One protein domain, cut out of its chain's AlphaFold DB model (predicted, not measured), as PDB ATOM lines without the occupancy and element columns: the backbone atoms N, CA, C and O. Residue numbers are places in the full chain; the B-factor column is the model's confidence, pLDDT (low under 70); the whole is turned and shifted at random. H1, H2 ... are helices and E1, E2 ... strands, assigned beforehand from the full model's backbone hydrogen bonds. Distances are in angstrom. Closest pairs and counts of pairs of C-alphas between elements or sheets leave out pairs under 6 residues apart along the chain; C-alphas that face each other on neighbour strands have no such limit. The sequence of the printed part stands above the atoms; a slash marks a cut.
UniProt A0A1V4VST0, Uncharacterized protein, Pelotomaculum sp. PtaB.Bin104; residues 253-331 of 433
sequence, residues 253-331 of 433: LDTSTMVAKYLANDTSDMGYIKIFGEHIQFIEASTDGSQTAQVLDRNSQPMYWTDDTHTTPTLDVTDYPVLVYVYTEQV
ATOM      1  N   LEU A 253     -81.637   8.788 -67.218       92.81
ATOM      2  CA  LEU A 253     -81.399   7.413 -67.653       92.81
ATOM      3  C   LEU A 253     -82.569   6.971 -68.533       92.81
ATOM      4  O   LEU A 253     -83.714   7.009 -68.093       92.81
ATOM      5  N   ASP A 254     -82.288   6.526 -69.753       92.62
ATOM      6  CA  ASP A 254     -83.274   5.965 -70.677       92.62
ATOM      7  C   ASP A 254     -82.766   4.605 -71.159       92.62
ATOM      8  O   ASP A 254     -81.686   4.512 -71.742       92.62
ATOM      9  N   THR A 255     -83.502   3.537 -70.853       94.00
ATOM     10  CA  THR A 255     -83.105   2.169 -71.223       94.00
ATOM     11  C   THR A 255     -83.792   1.677 -72.497       94.00
ATOM     12  O   THR A 255     -83.846   0.465 -72.730       94.00
ATOM     13  N   SER A 256     -84.408   2.566 -73.276       93.44
ATOM     14  CA  SER A 256     -85.096   2.185 -74.506       93.44
ATOM     15  C   SER A 256     -84.116   1.657 -75.558       93.44
ATOM     16  O   SER A 256     -82.943   2.024 -75.619       93.44
ATOM     17  N   THR A 257     -84.603   0.757 -76.411       93.56
ATOM     18  CA  THR A 257     -83.819   0.149 -77.500       93.56
ATOM     19  C   THR A 257     -84.355   0.551 -78.874       93.56
ATOM     20  O   THR A 257     -84.158  -0.160 -79.857       93.56
ATOM     21  N   MET A 258     -85.028   1.706 -78.964       93.88
ATOM     22  CA  MET A 258     -85.755   2.146 -80.163       93.88
ATOM     23  C   MET A 258     -84.880   2.212 -81.416       93.88
ATOM     24  O   MET A 258     -85.290   1.715 -82.465       93.88
ATOM     25  N   VAL A 259     -83.673   2.776 -81.304       92.62
ATOM     26  CA  VAL A 259     -82.722   2.877 -82.424       92.62
ATOM     27  C   VAL A 259     -82.262   1.489 -82.869       92.62
ATOM     28  O   VAL A 259     -82.297   1.172 -84.056       92.62
ATOM     29  N   ALA A 260     -81.899   0.623 -81.918       91.81
ATOM     30  CA  ALA A 260     -81.472  -0.742 -82.217       91.81
ATOM     31  C   ALA A 260     -82.588  -1.555 -82.897       91.81
ATOM     32  O   ALA A 260     -82.331  -2.268 -83.865       91.81
ATOM     33  N   LYS A 261     -83.836  -1.405 -82.435       94.62
ATOM     34  CA  LYS A 261     -85.003  -2.035 -83.060       94.62
ATOM     35  C   LYS A 261     -85.265  -1.522 -84.470       94.62
ATOM     36  O   LYS A 261     -85.529  -2.328 -85.358       94.62
ATOM     37  N   TYR A 262     -85.140  -0.215 -84.699       94.88
ATOM     38  CA  TYR A 262     -85.266   0.357 -86.038       94.88
ATOM     39  C   TYR A 262     -84.229  -0.231 -87.005       94.88
ATOM     40  O   TYR A 262     -84.600  -0.748 -88.056       94.88
ATOM     41  N   LEU A 263     -82.950  -0.259 -86.612       94.00
ATOM     42  CA  LEU A 263     -81.872  -0.849 -87.418       94.00
ATOM     43  C   LEU A 263     -82.093  -2.345 -87.705       94.00
ATOM     44  O   LEU A 263     -81.727  -2.836 -88.772       94.00
ATOM     45  N   ALA A 264     -82.721  -3.071 -86.776       95.62
ATOM     46  CA  ALA A 264     -83.060  -4.485 -86.926       95.62
ATOM     47  C   ALA A 264     -84.388  -4.745 -87.668       95.62
ATOM     48  O   ALA A 264     -84.739  -5.905 -87.881       95.62
ATOM     49  N   ASN A 265     -85.128  -3.701 -88.065       96.00
ATOM     50  CA  ASN A 265     -86.505  -3.792 -88.566       96.00
ATOM     51  C   ASN A 265     -87.465  -4.534 -87.608       96.00
ATOM     52  O   ASN A 265     -88.384  -5.223 -88.046       96.00
ATOM     53  N   ASP A 266     -87.254  -4.402 -86.298       96.69
ATOM     54  CA  ASP A 266     -88.088  -5.012 -85.261       96.69
ATOM     55  C   ASP A 266     -89.188  -4.040 -84.810       96.69
ATOM     56  O   ASP A 266     -88.905  -2.981 -84.251       96.69
ATOM     57  N   THR A 267     -90.450  -4.413 -85.029       96.19
ATOM     58  CA  THR A 267     -91.634  -3.637 -84.621       96.19
ATOM     59  C   THR A 267     -92.334  -4.219 -83.393       96.19
ATOM     60  O   THR A 267     -93.460  -3.833 -83.091       96.19
ATOM     61  N   SER A 268     -91.730  -5.192 -82.705       97.06
ATOM     62  CA  SER A 268     -92.317  -5.750 -81.484       97.06
ATOM     63  C   SER A 268     -92.295  -4.740 -80.337       97.06
ATOM     64  O   SER A 268     -91.367  -3.930 -80.223       97.06
ATOM     65  N   ASP A 269     -93.298  -4.828 -79.464       96.31
ATOM     66  CA  ASP A 269     -93.419  -3.979 -78.279       96.31
ATOM     67  C   ASP A 269     -92.163  -4.052 -77.393       96.31
ATOM     68  O   ASP A 269     -91.426  -5.048 -77.376       96.31
ATOM     69  N   MET A 270     -91.903  -2.983 -76.640       95.75
ATOM     70  CA  MET A 270     -90.795  -2.933 -75.688       95.75
ATOM     71  C   MET A 270     -91.217  -2.352 -74.345       95.75
ATOM     72  O   MET A 270     -92.004  -1.412 -74.273       95.75
ATOM     73  N   GLY A 271     -90.631  -2.893 -73.280       96.88
ATOM     74  CA  GLY A 271     -90.655  -2.286 -71.957       96.88
ATOM     75  C   GLY A 271     -89.330  -1.587 -71.683       96.88
ATOM     76  O   GLY A 271     -88.276  -2.177 -71.929       96.88
ATOM     77  N   TYR A 272     -89.364  -0.365 -71.163       97.44
ATOM     78  CA  TYR A 272     -88.153   0.343 -70.754       97.44
ATOM     79  C   TYR A 272     -88.381   1.209 -69.512       97.44
ATOM     80  O   TYR A 272     -89.518   1.472 -69.111       97.44
ATOM     81  N   ILE A 273     -87.280   1.601 -68.871       97.75
ATOM     82  CA  ILE A 273     -87.273   2.476 -67.704       97.75
ATOM     83  C   ILE A 273     -86.713   3.827 -68.122       97.75
ATOM     84  O   ILE A 273     -85.674   3.903 -68.784       97.75
ATOM     85  N   LYS A 274     -87.393   4.886 -67.690       96.50
ATOM     86  CA  LYS A 274     -86.942   6.262 -67.842       96.50
ATOM     87  C   LYS A 274     -86.850   6.921 -66.473       96.50
ATOM     88  O   LYS A 274     -87.823   6.912 -65.724       96.50
ATOM     89  N   ILE A 275     -85.690   7.477 -66.144       96.19
ATOM     90  CA  ILE A 275     -85.450   8.233 -64.911       96.19
ATOM     91  C   ILE A 275     -85.012   9.629 -65.315       96.19
ATOM     92  O   ILE A 275     -84.059   9.752 -66.076       96.19
ATOM     93  N   PHE A 276     -85.707  10.661 -64.854       94.44
ATOM     94  CA  PHE A 276     -85.393  12.057 -65.170       94.44
ATOM     95  C   PHE A 276     -85.969  12.974 -64.094       94.44
ATOM     96  O   PHE A 276     -87.075  12.732 -63.605       94.44
ATOM     97  N   GLY A 277     -85.240  14.032 -63.733       91.81
ATOM     98  CA  GLY A 277     -85.651  14.923 -62.647       91.81
ATOM     99  C   GLY A 277     -85.977  14.133 -61.373       91.81
ATOM    100  O   GLY A 277     -85.127  13.418 -60.849       91.81
ATOM    101  N   GLU A 278     -87.224  14.222 -60.904       92.00
ATOM    102  CA  GLU A 278     -87.720  13.495 -59.724       92.00
ATOM    103  C   GLU A 278     -88.615  12.286 -60.068       92.00
ATOM    104  O   GLU A 278     -89.336  11.793 -59.202       92.00
ATOM    105  N   HIS A 279     -88.595  11.805 -61.316       95.25
ATOM    106  CA  HIS A 279     -89.484  10.749 -61.808       95.25
ATOM    107  C   HIS A 279     -88.732   9.461 -62.164       95.25
ATOM    108  O   HIS A 279     -87.669   9.493 -62.785       95.25
ATOM    109  N   ILE A 280     -89.343   8.317 -61.847       97.69
ATOM    110  CA  ILE A 280     -89.000   6.992 -62.380       97.69
ATOM    111  C   ILE A 280     -90.246   6.427 -63.059       97.69
ATOM    112  O   ILE A 280     -91.265   6.207 -62.403       97.69
ATOM    113  N   GLN A 281     -90.163   6.153 -64.357       98.00
ATOM    114  CA  GLN A 281     -91.268   5.652 -65.171       98.00
ATOM    115  C   GLN A 281     -90.943   4.285 -65.771       98.00
ATOM    116  O   GLN A 281     -89.855   4.066 -66.301       98.00
ATOM    117  N   PHE A 282     -91.917   3.380 -65.714       97.88
ATOM    118  CA  PHE A 282     -91.902   2.088 -66.393       97.88
ATOM    119  C   PHE A 282     -92.877   2.166 -67.558       97.88
ATOM    120  O   PHE A 282     -94.085   2.329 -67.354       97.88
ATOM    121  N   ILE A 283     -92.348   2.078 -68.770       98.06
ATOM    122  CA  ILE A 283     -93.061   2.429 -69.994       98.06
ATOM    123  C   ILE A 283     -93.162   1.194 -70.880       98.06
ATOM    124  O   ILE A 283     -92.175   0.493 -71.087       98.06
ATOM    125  N   GLU A 284     -94.361   0.930 -71.395       97.19
ATOM    126  CA  GLU A 284     -94.579   0.027 -72.526       97.19
ATOM    127  C   GLU A 284     -94.742   0.878 -73.786       97.19
ATOM    128  O   GLU A 284     -95.596   1.764 -73.831       97.19
ATOM    129  N   ALA A 285     -93.922   0.621 -74.794       97.00
ATOM    130  CA  ALA A 285     -93.961   1.306 -76.074       97.00
ATOM    131  C   ALA A 285     -94.313   0.306 -77.180       97.00
ATOM    132  O   ALA A 285     -93.695  -0.753 -77.286       97.00
ATOM    133  N   SER A 286     -95.295   0.669 -78.006       96.25
ATOM    134  CA  SER A 286     -95.786  -0.132 -79.137       96.25
ATOM    135  C   SER A 286     -95.745   0.683 -80.427       96.25
ATOM    136  O   SER A 286     -95.914   1.902 -80.394       96.25
ATOM    137  N   THR A 287     -95.506   0.044 -81.568       96.62
ATOM    138  CA  THR A 287     -95.482   0.715 -82.877       96.62
ATOM    139  C   THR A 287     -96.108  -0.170 -83.946       96.62
ATOM    140  O   THR A 287     -96.018  -1.393 -83.882       96.62
ATOM    141  N   ASP A 288     -96.735   0.445 -84.948       94.69
ATOM    142  CA  ASP A 288     -97.199  -0.258 -86.146       94.69
ATOM    143  C   ASP A 288     -96.134  -0.303 -87.260       94.69
ATOM    144  O   ASP A 288     -96.367  -0.896 -88.312       94.69
ATOM    145  N   GLY A 289     -94.971   0.327 -87.036       93.00
ATOM    146  CA  GLY A 289     -93.862   0.399 -87.987       93.00
ATOM    147  C   GLY A 289     -94.139   1.241 -89.240       93.00
ATOM    148  O   GLY A 289     -93.318   1.251 -90.154       93.00
ATOM    149  N   SER A 290     -95.278   1.939 -89.316       93.88
ATOM    150  CA  SER A 290     -95.706   2.659 -90.524       93.88
ATOM    151  C   SER A 290     -95.061   4.036 -90.685       93.88
ATOM    152  O   SER A 290     -95.000   4.570 -91.794       93.88
ATOM    153  N   GLN A 291     -94.588   4.617 -89.581       96.50
ATOM    154  CA  GLN A 291     -94.006   5.953 -89.525       96.50
ATOM    155  C   GLN A 291     -92.665   5.930 -88.805       96.50
ATOM    156  O   GLN A 291     -92.448   5.153 -87.872       96.50
ATOM    157  N   THR A 292     -91.791   6.841 -89.215       96.75
ATOM    158  CA  THR A 292     -90.487   7.060 -88.598       96.75
ATOM    159  C   THR A 292     -90.337   8.512 -88.165       96.75
ATOM    160  O   THR A 292     -90.944   9.419 -88.738       96.75
ATOM    161  N   ALA A 293     -89.529   8.725 -87.134       95.69
ATOM    162  CA  ALA A 293     -89.127  10.035 -86.649       95.69
ATOM    163  C   ALA A 293     -87.611  10.062 -86.449       95.69
ATOM    164  O   ALA A 293     -86.996   9.036 -86.150       95.69
ATOM    165  N   GLN A 294     -87.009  11.238 -86.618       96.44
ATOM    166  CA  GLN A 294     -85.601  11.438 -86.299       96.44
ATOM    167  C   GLN A 294     -85.429  11.605 -84.789       96.44
ATOM    168  O   GLN A 294     -86.214  12.297 -84.140       96.44
ATOM    169  N   VAL A 295     -84.399  10.965 -84.240       93.25
ATOM    170  CA  VAL A 295     -84.027  11.095 -82.831       93.25
ATOM    171  C   VAL A 295     -83.513  12.505 -82.573       93.25
ATOM    172  O   VAL A 295     -82.726  13.049 -83.353       93.25
ATOM    173  N   LEU A 296     -83.972  13.083 -81.467       91.25
ATOM    174  CA  LEU A 296     -83.539  14.383 -80.980       91.25
ATOM    175  C   LEU A 296     -82.712  14.213 -79.704       91.25
ATOM    176  O   LEU A 296     -82.981  13.320 -78.900       91.25
ATOM    177  N   ASP A 297     -81.741  15.097 -79.505       86.88
ATOM    178  CA  ASP A 297     -81.014  15.216 -78.247       86.88
ATOM    179  C   ASP A 297     -81.889  15.858 -77.147       86.88
ATOM    180  O   ASP A 297     -83.039  16.266 -77.355       86.88
ATOM    181  N   ARG A 298     -81.315  16.012 -75.949       81.31
ATOM    182  CA  ARG A 298     -81.979  16.666 -74.806       81.31
ATOM    183  C   ARG A 298     -82.387  18.126 -75.060       81.31
ATOM    184  O   ARG A 298     -83.242  18.645 -74.349       81.31
ATOM    185  N   ASN A 299     -81.772  18.793 -76.034       87.12
ATOM    186  CA  ASN A 299     -82.021  20.183 -76.412       87.12
ATOM    187  C   ASN A 299     -82.907  20.293 -77.663       87.12
ATOM    188  O   ASN A 299     -83.036  21.380 -78.227       87.12
ATOM    189  N   SER A 300     -83.545  19.192 -78.082       89.75
ATOM    190  CA  SER A 300     -84.370  19.113 -79.295       89.75
ATOM    191  C   SER A 300     -83.597  19.316 -80.609       89.75
ATOM    192  O   SER A 300     -84.179  19.731 -81.612       89.75
ATOM    193  N   GLN A 301     -82.297  19.029 -80.624       90.62
ATOM    194  CA  GLN A 301     -81.454  19.034 -81.818       90.62
ATOM    195  C   GLN A 301     -81.467  17.658 -82.500       90.62
ATOM    196  O   GLN A 301     -81.366  16.642 -81.817       90.62
ATOM    197  N   PRO A 302     -81.587  17.593 -83.836       93.38
ATOM    198  CA  PRO A 302     -81.593  16.330 -84.567       93.38
ATOM    199  C   PRO A 302     -80.236  15.622 -84.519       93.38
ATOM    200  O   PRO A 302     -79.197  16.257 -84.683       93.38
ATOM    201  N   MET A 303     -80.261  14.299 -84.347       92.75
ATOM    202  CA  MET A 303     -79.070  13.446 -84.362       92.75
ATOM    203  C   MET A 303     -78.868  12.774 -85.728       92.75
ATOM    204  O   MET A 303     -79.829  12.353 -86.384       92.75
ATOM    205  N   TYR A 304     -77.608  12.623 -86.127       93.56
ATOM    206  CA  TYR A 304     -77.170  11.993 -87.377       93.56
ATOM    207  C   TYR A 304     -76.129  10.909 -87.093       93.56
ATOM    208  O   TYR A 304     -75.517  10.922 -86.036       93.56
ATOM    209  N   TRP A 305     -75.916   9.968 -88.005       91.94
ATOM    210  CA  TRP A 305     -74.779   9.050 -87.993       91.94
ATOM    211  C   TRP A 305     -73.591   9.682 -88.712       91.94
ATOM    212  O   TRP A 305     -73.770  10.453 -89.654       91.94
ATOM    213  N   THR A 306     -72.374   9.341 -88.305       88.44
ATOM    214  CA  THR A 306     -71.154   9.798 -88.985       88.44
ATOM    215  C   THR A 306     -71.064   9.281 -90.422       88.44
ATOM    216  O   THR A 306     -70.547   9.975 -91.293       88.44
ATOM    217  N   ASP A 307     -71.584   8.078 -90.671       91.19
ATOM    218  CA  ASP A 307     -71.517   7.363 -91.944       91.19
ATOM    219  C   ASP A 307     -72.635   6.300 -92.060       91.19
ATOM    220  O   ASP A 307     -73.490   6.156 -91.177       91.19
ATOM    221  N   ASP A 308     -72.622   5.538 -93.156       93.00
ATOM    222  CA  ASP A 308     -73.589   4.481 -93.475       93.00
ATOM    223  C   ASP A 308     -73.453   3.215 -92.608       93.00
ATOM    224  O   ASP A 308     -74.290   2.313 -92.698       93.00
ATOM    225  N   THR A 309     -72.435   3.134 -91.742       91.62
ATOM    226  CA  THR A 309     -72.252   1.999 -90.825       91.62
ATOM    227  C   THR A 309     -73.181   2.074 -89.615       91.62
ATOM    228  O   THR A 309     -73.391   1.059 -88.948       91.62
ATOM    229  N   HIS A 310     -73.748   3.256 -89.336       89.56
ATOM    230  CA  HIS A 310     -74.648   3.518 -88.207       89.56
ATOM    231  C   HIS A 310     -74.062   3.112 -86.843       89.56
ATOM    232  O   HIS A 310     -74.751   2.560 -85.983       89.56
ATOM    233  N   THR A 311     -72.764   3.358 -86.649       83.81
ATOM    234  CA  THR A 311     -72.042   2.998 -85.418       83.81
ATOM    235  C   THR A 311     -71.887   4.167 -84.450       83.81
ATOM    236  O   THR A 311     -72.003   3.973 -83.242       83.81
ATOM    237  N   THR A 312     -71.670   5.379 -84.970       83.88
ATOM    238  CA  THR A 312     -71.386   6.581 -84.170       83.88
ATOM    239  C   THR A 312     -72.332   7.716 -84.554       83.88
ATOM    240  O   THR A 312     -72.384   8.083 -85.727       83.88
ATOM    241  N   PRO A 313     -73.104   8.284 -83.613       86.62
ATOM    242  CA  PRO A 313     -73.938   9.433 -83.864       86.62
ATOM    243  C   PRO A 313     -73.155  10.732 -83.643       86.62
ATOM    244  O   PRO A 313     -72.181  10.790 -82.894       86.62
ATOM    245  N   THR A 314     -73.625  11.790 -84.280       86.88
ATOM    246  CA  THR A 314     -73.107  13.151 -84.226       86.88
ATOM    247  C   THR A 314     -74.271  14.145 -84.276       86.88
ATOM    248  O   THR A 314     -75.385  13.810 -84.689       86.88
ATOM    249  N   LEU A 315     -74.016  15.373 -83.824       88.31
ATOM    250  CA  LEU A 315     -74.918  16.513 -84.008       88.31
ATOM    251  C   LEU A 315     -74.617  17.280 -85.306       88.31
ATOM    252  O   LEU A 315     -75.415  18.120 -85.722       88.31
ATOM    253  N   ASP A 316     -73.491  16.980 -85.962       90.19
ATOM    254  CA  ASP A 316     -73.184  17.514 -87.285       90.19
ATOM    255  C   ASP A 316     -74.148  16.930 -88.316       90.19
ATOM    256  O   ASP A 316     -74.431  15.733 -88.332       90.19
ATOM    257  N   VAL A 317     -74.663  17.783 -89.198       93.25
ATOM    258  CA  VAL A 317     -75.619  17.357 -90.223       93.25
ATOM    259  C   VAL A 317     -74.916  16.452 -91.236       93.25
ATOM    260  O   VAL A 317     -73.983  16.888 -91.911       93.25
ATOM    261  N   THR A 318     -75.401  15.218 -91.377       93.94
ATOM    262  CA  THR A 318     -74.962  14.257 -92.403       93.94
ATOM    263  C   THR A 318     -76.154  13.736 -93.213       93.94
ATOM    264  O   THR A 318     -77.312  13.994 -92.881       93.94
ATOM    265  N   ASP A 319     -75.881  12.961 -94.265       96.38
ATOM    266  CA  ASP A 319     -76.913  12.294 -95.073       96.38
ATOM    267  C   ASP A 319     -77.595  11.112 -94.348       96.38
ATOM    268  O   ASP A 319     -78.524  10.503 -94.883       96.38
ATOM    269  N   TYR A 320     -77.162  10.785 -93.126       95.56
ATOM    270  CA  TYR A 320     -77.572   9.591 -92.387       95.56
ATOM    271  C   TYR A 320     -78.333   9.969 -91.104       95.56
ATOM    272  O   TYR A 320     -77.754   9.954 -90.021       95.56
ATOM    273  N   PRO A 321     -79.629  10.327 -91.152       96.25
ATOM    274  CA  PRO A 321     -80.381  10.664 -89.942       96.25
ATOM    275  C   PRO A 321     -80.530   9.450 -89.009       96.25
ATOM    276  O   PRO A 321     -80.807   8.335 -89.459       96.25
ATOM    277  N   VAL A 322     -80.422   9.666 -87.692       95.12
ATOM    278  CA  VAL A 322     -80.753   8.625 -86.706       95.12
ATOM    279  C   VAL A 322     -82.271   8.515 -86.621       95.12
ATOM    280  O   VAL A 322     -82.934   9.406 -86.098       95.12
ATOM    281  N   LEU A 323     -82.833   7.429 -87.148       95.88
ATOM    282  CA  LEU A 323     -84.278   7.213 -87.212       95.88
ATOM    283  C   LEU A 323     -84.748   6.173 -86.192       95.88
ATOM    284  O   LEU A 323     -84.035   5.228 -85.851       95.88
ATOM    285  N   VAL A 324     -85.985   6.348 -85.738       96.44
ATOM    286  CA  VAL A 324     -86.752   5.391 -84.936       96.44
ATOM    287  C   VAL A 324     -88.164   5.268 -85.495       96.44
ATOM    288  O   VAL A 324     -88.655   6.182 -86.158       96.44
ATOM    289  N   TYR A 325     -88.845   4.156 -85.217       97.25
ATOM    290  CA  TYR A 325     -90.290   4.086 -85.434       97.25
ATOM    291  C   TYR A 325     -91.028   5.054 -84.503       97.25
ATOM    292  O   TYR A 325     -90.564   5.345 -83.401       97.25
ATOM    293  N   VAL A 326     -92.196   5.537 -84.926       96.69
ATOM    294  CA  VAL A 326     -93.087   6.298 -84.042       96.69
ATOM    295  C   VAL A 326     -93.765   5.326 -83.076       96.69
ATOM    296  O   VAL A 326     -94.507   4.438 -83.501       96.69
ATOM    297  N   TYR A 327     -93.502   5.481 -81.776       95.81
ATOM    298  CA  TYR A 327     -94.073   4.643 -80.721       95.81
ATOM    299  C   TYR A 327     -95.246   5.333 -80.017       95.81
ATOM    300  O   TYR A 327     -95.203   6.522 -79.707       95.81
ATOM    301  N   THR A 328     -96.283   4.555 -79.711       95.81
ATOM    302  CA  THR A 328     -97.296   4.900 -78.714       95.81
ATOM    303  C   THR A 328     -96.818   4.405 -77.359       95.81
ATOM    304  O   THR A 328     -96.737   3.196 -77.124       95.81
ATOM    305  N   GLU A 329     -96.502   5.343 -76.473       95.56
ATOM    306  CA  GLU A 329     -95.958   5.056 -75.150       95.56
ATOM    307  C   GLU A 329     -97.031   5.085 -74.067       95.56
ATOM    308  O   GLU A 329     -97.900   5.958 -74.020       95.56
ATOM    309  N   GLN A 330     -96.951   4.117 -73.164       95.44
ATOM    310  CA  GLN A 330     -97.869   3.946 -72.058       95.44
ATOM    311  C   GLN A 330     -97.095   3.772 -70.755       95.44
ATOM    312  O   GLN A 330     -96.477   2.733 -70.521       95.44
ATOM    313  N   VAL A 331     -97.181   4.762 -69.866       96.31
ATOM    314  CA  VAL A 331     -96.598   4.680 -68.521       96.31
ATOM    315  C   VAL A 331     -97.423   3.702 -67.679       96.31
ATOM    316  O   VAL A 331     -98.558   3.986 -67.293       96.31
TER     317      VAL A 331
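This is residues 253 to 331 of the 433 residues of an uncharacterized protein of Pelotomaculum sp. PtaB.Bin104 (UniProt A0A1V4VST0). With little regular structure, the domain has a long hairpin, E1 and E2, with short E5 beside E2, as a wall at one end; H1 packs on E4 of the small hairpin E3 and E4 in the middle, and loops within residues 295 to 322 make the other end. Printed are 79 residues, with one named helix and five named strands in the order H1, E1, E2, E3, E4, E5; the sheets E1-E2-E5 and E3-E4 are antiparallel. Mostly strand, with 31 residues in named elements, it is compact, with a radius of gyration of the C-alphas of 13.2 A and spans of 34 by 29 by 18 A.

E2, residues 279 to 286, is the antiparallel neighbour of E1, residues 270 to 276, with N 272 and O 283 2.9 A apart, and of E5, residues 328 to 331, with N 284 and O 330 2.9 A apart. E4, residues 323 to 325, runs on into E5 at 74 degrees; N 293 of E3, residues 292 to 294, is 2.9 A from O 324. In H1, residues 258 to 263, every O i to N i+4 pair is within hydrogen-bond range; its closest C-alpha pair with E4, Tyr 262 and Val 324, is 5.4 A apart.

H1 begins at C-alpha 258 (-85.755, 2.146, -80.163); E1 spans 19.1 A and E2 21.4 A; E5 ends at C-alpha 331 (-96.598, 4.680, -68.521).

The farthest C-alphas, Glu 278 and Asp 308, are 37.7 A apart. The printed part has no cut; E3 to E4 is a long link, and no printed residue is under 70 in pLDDT.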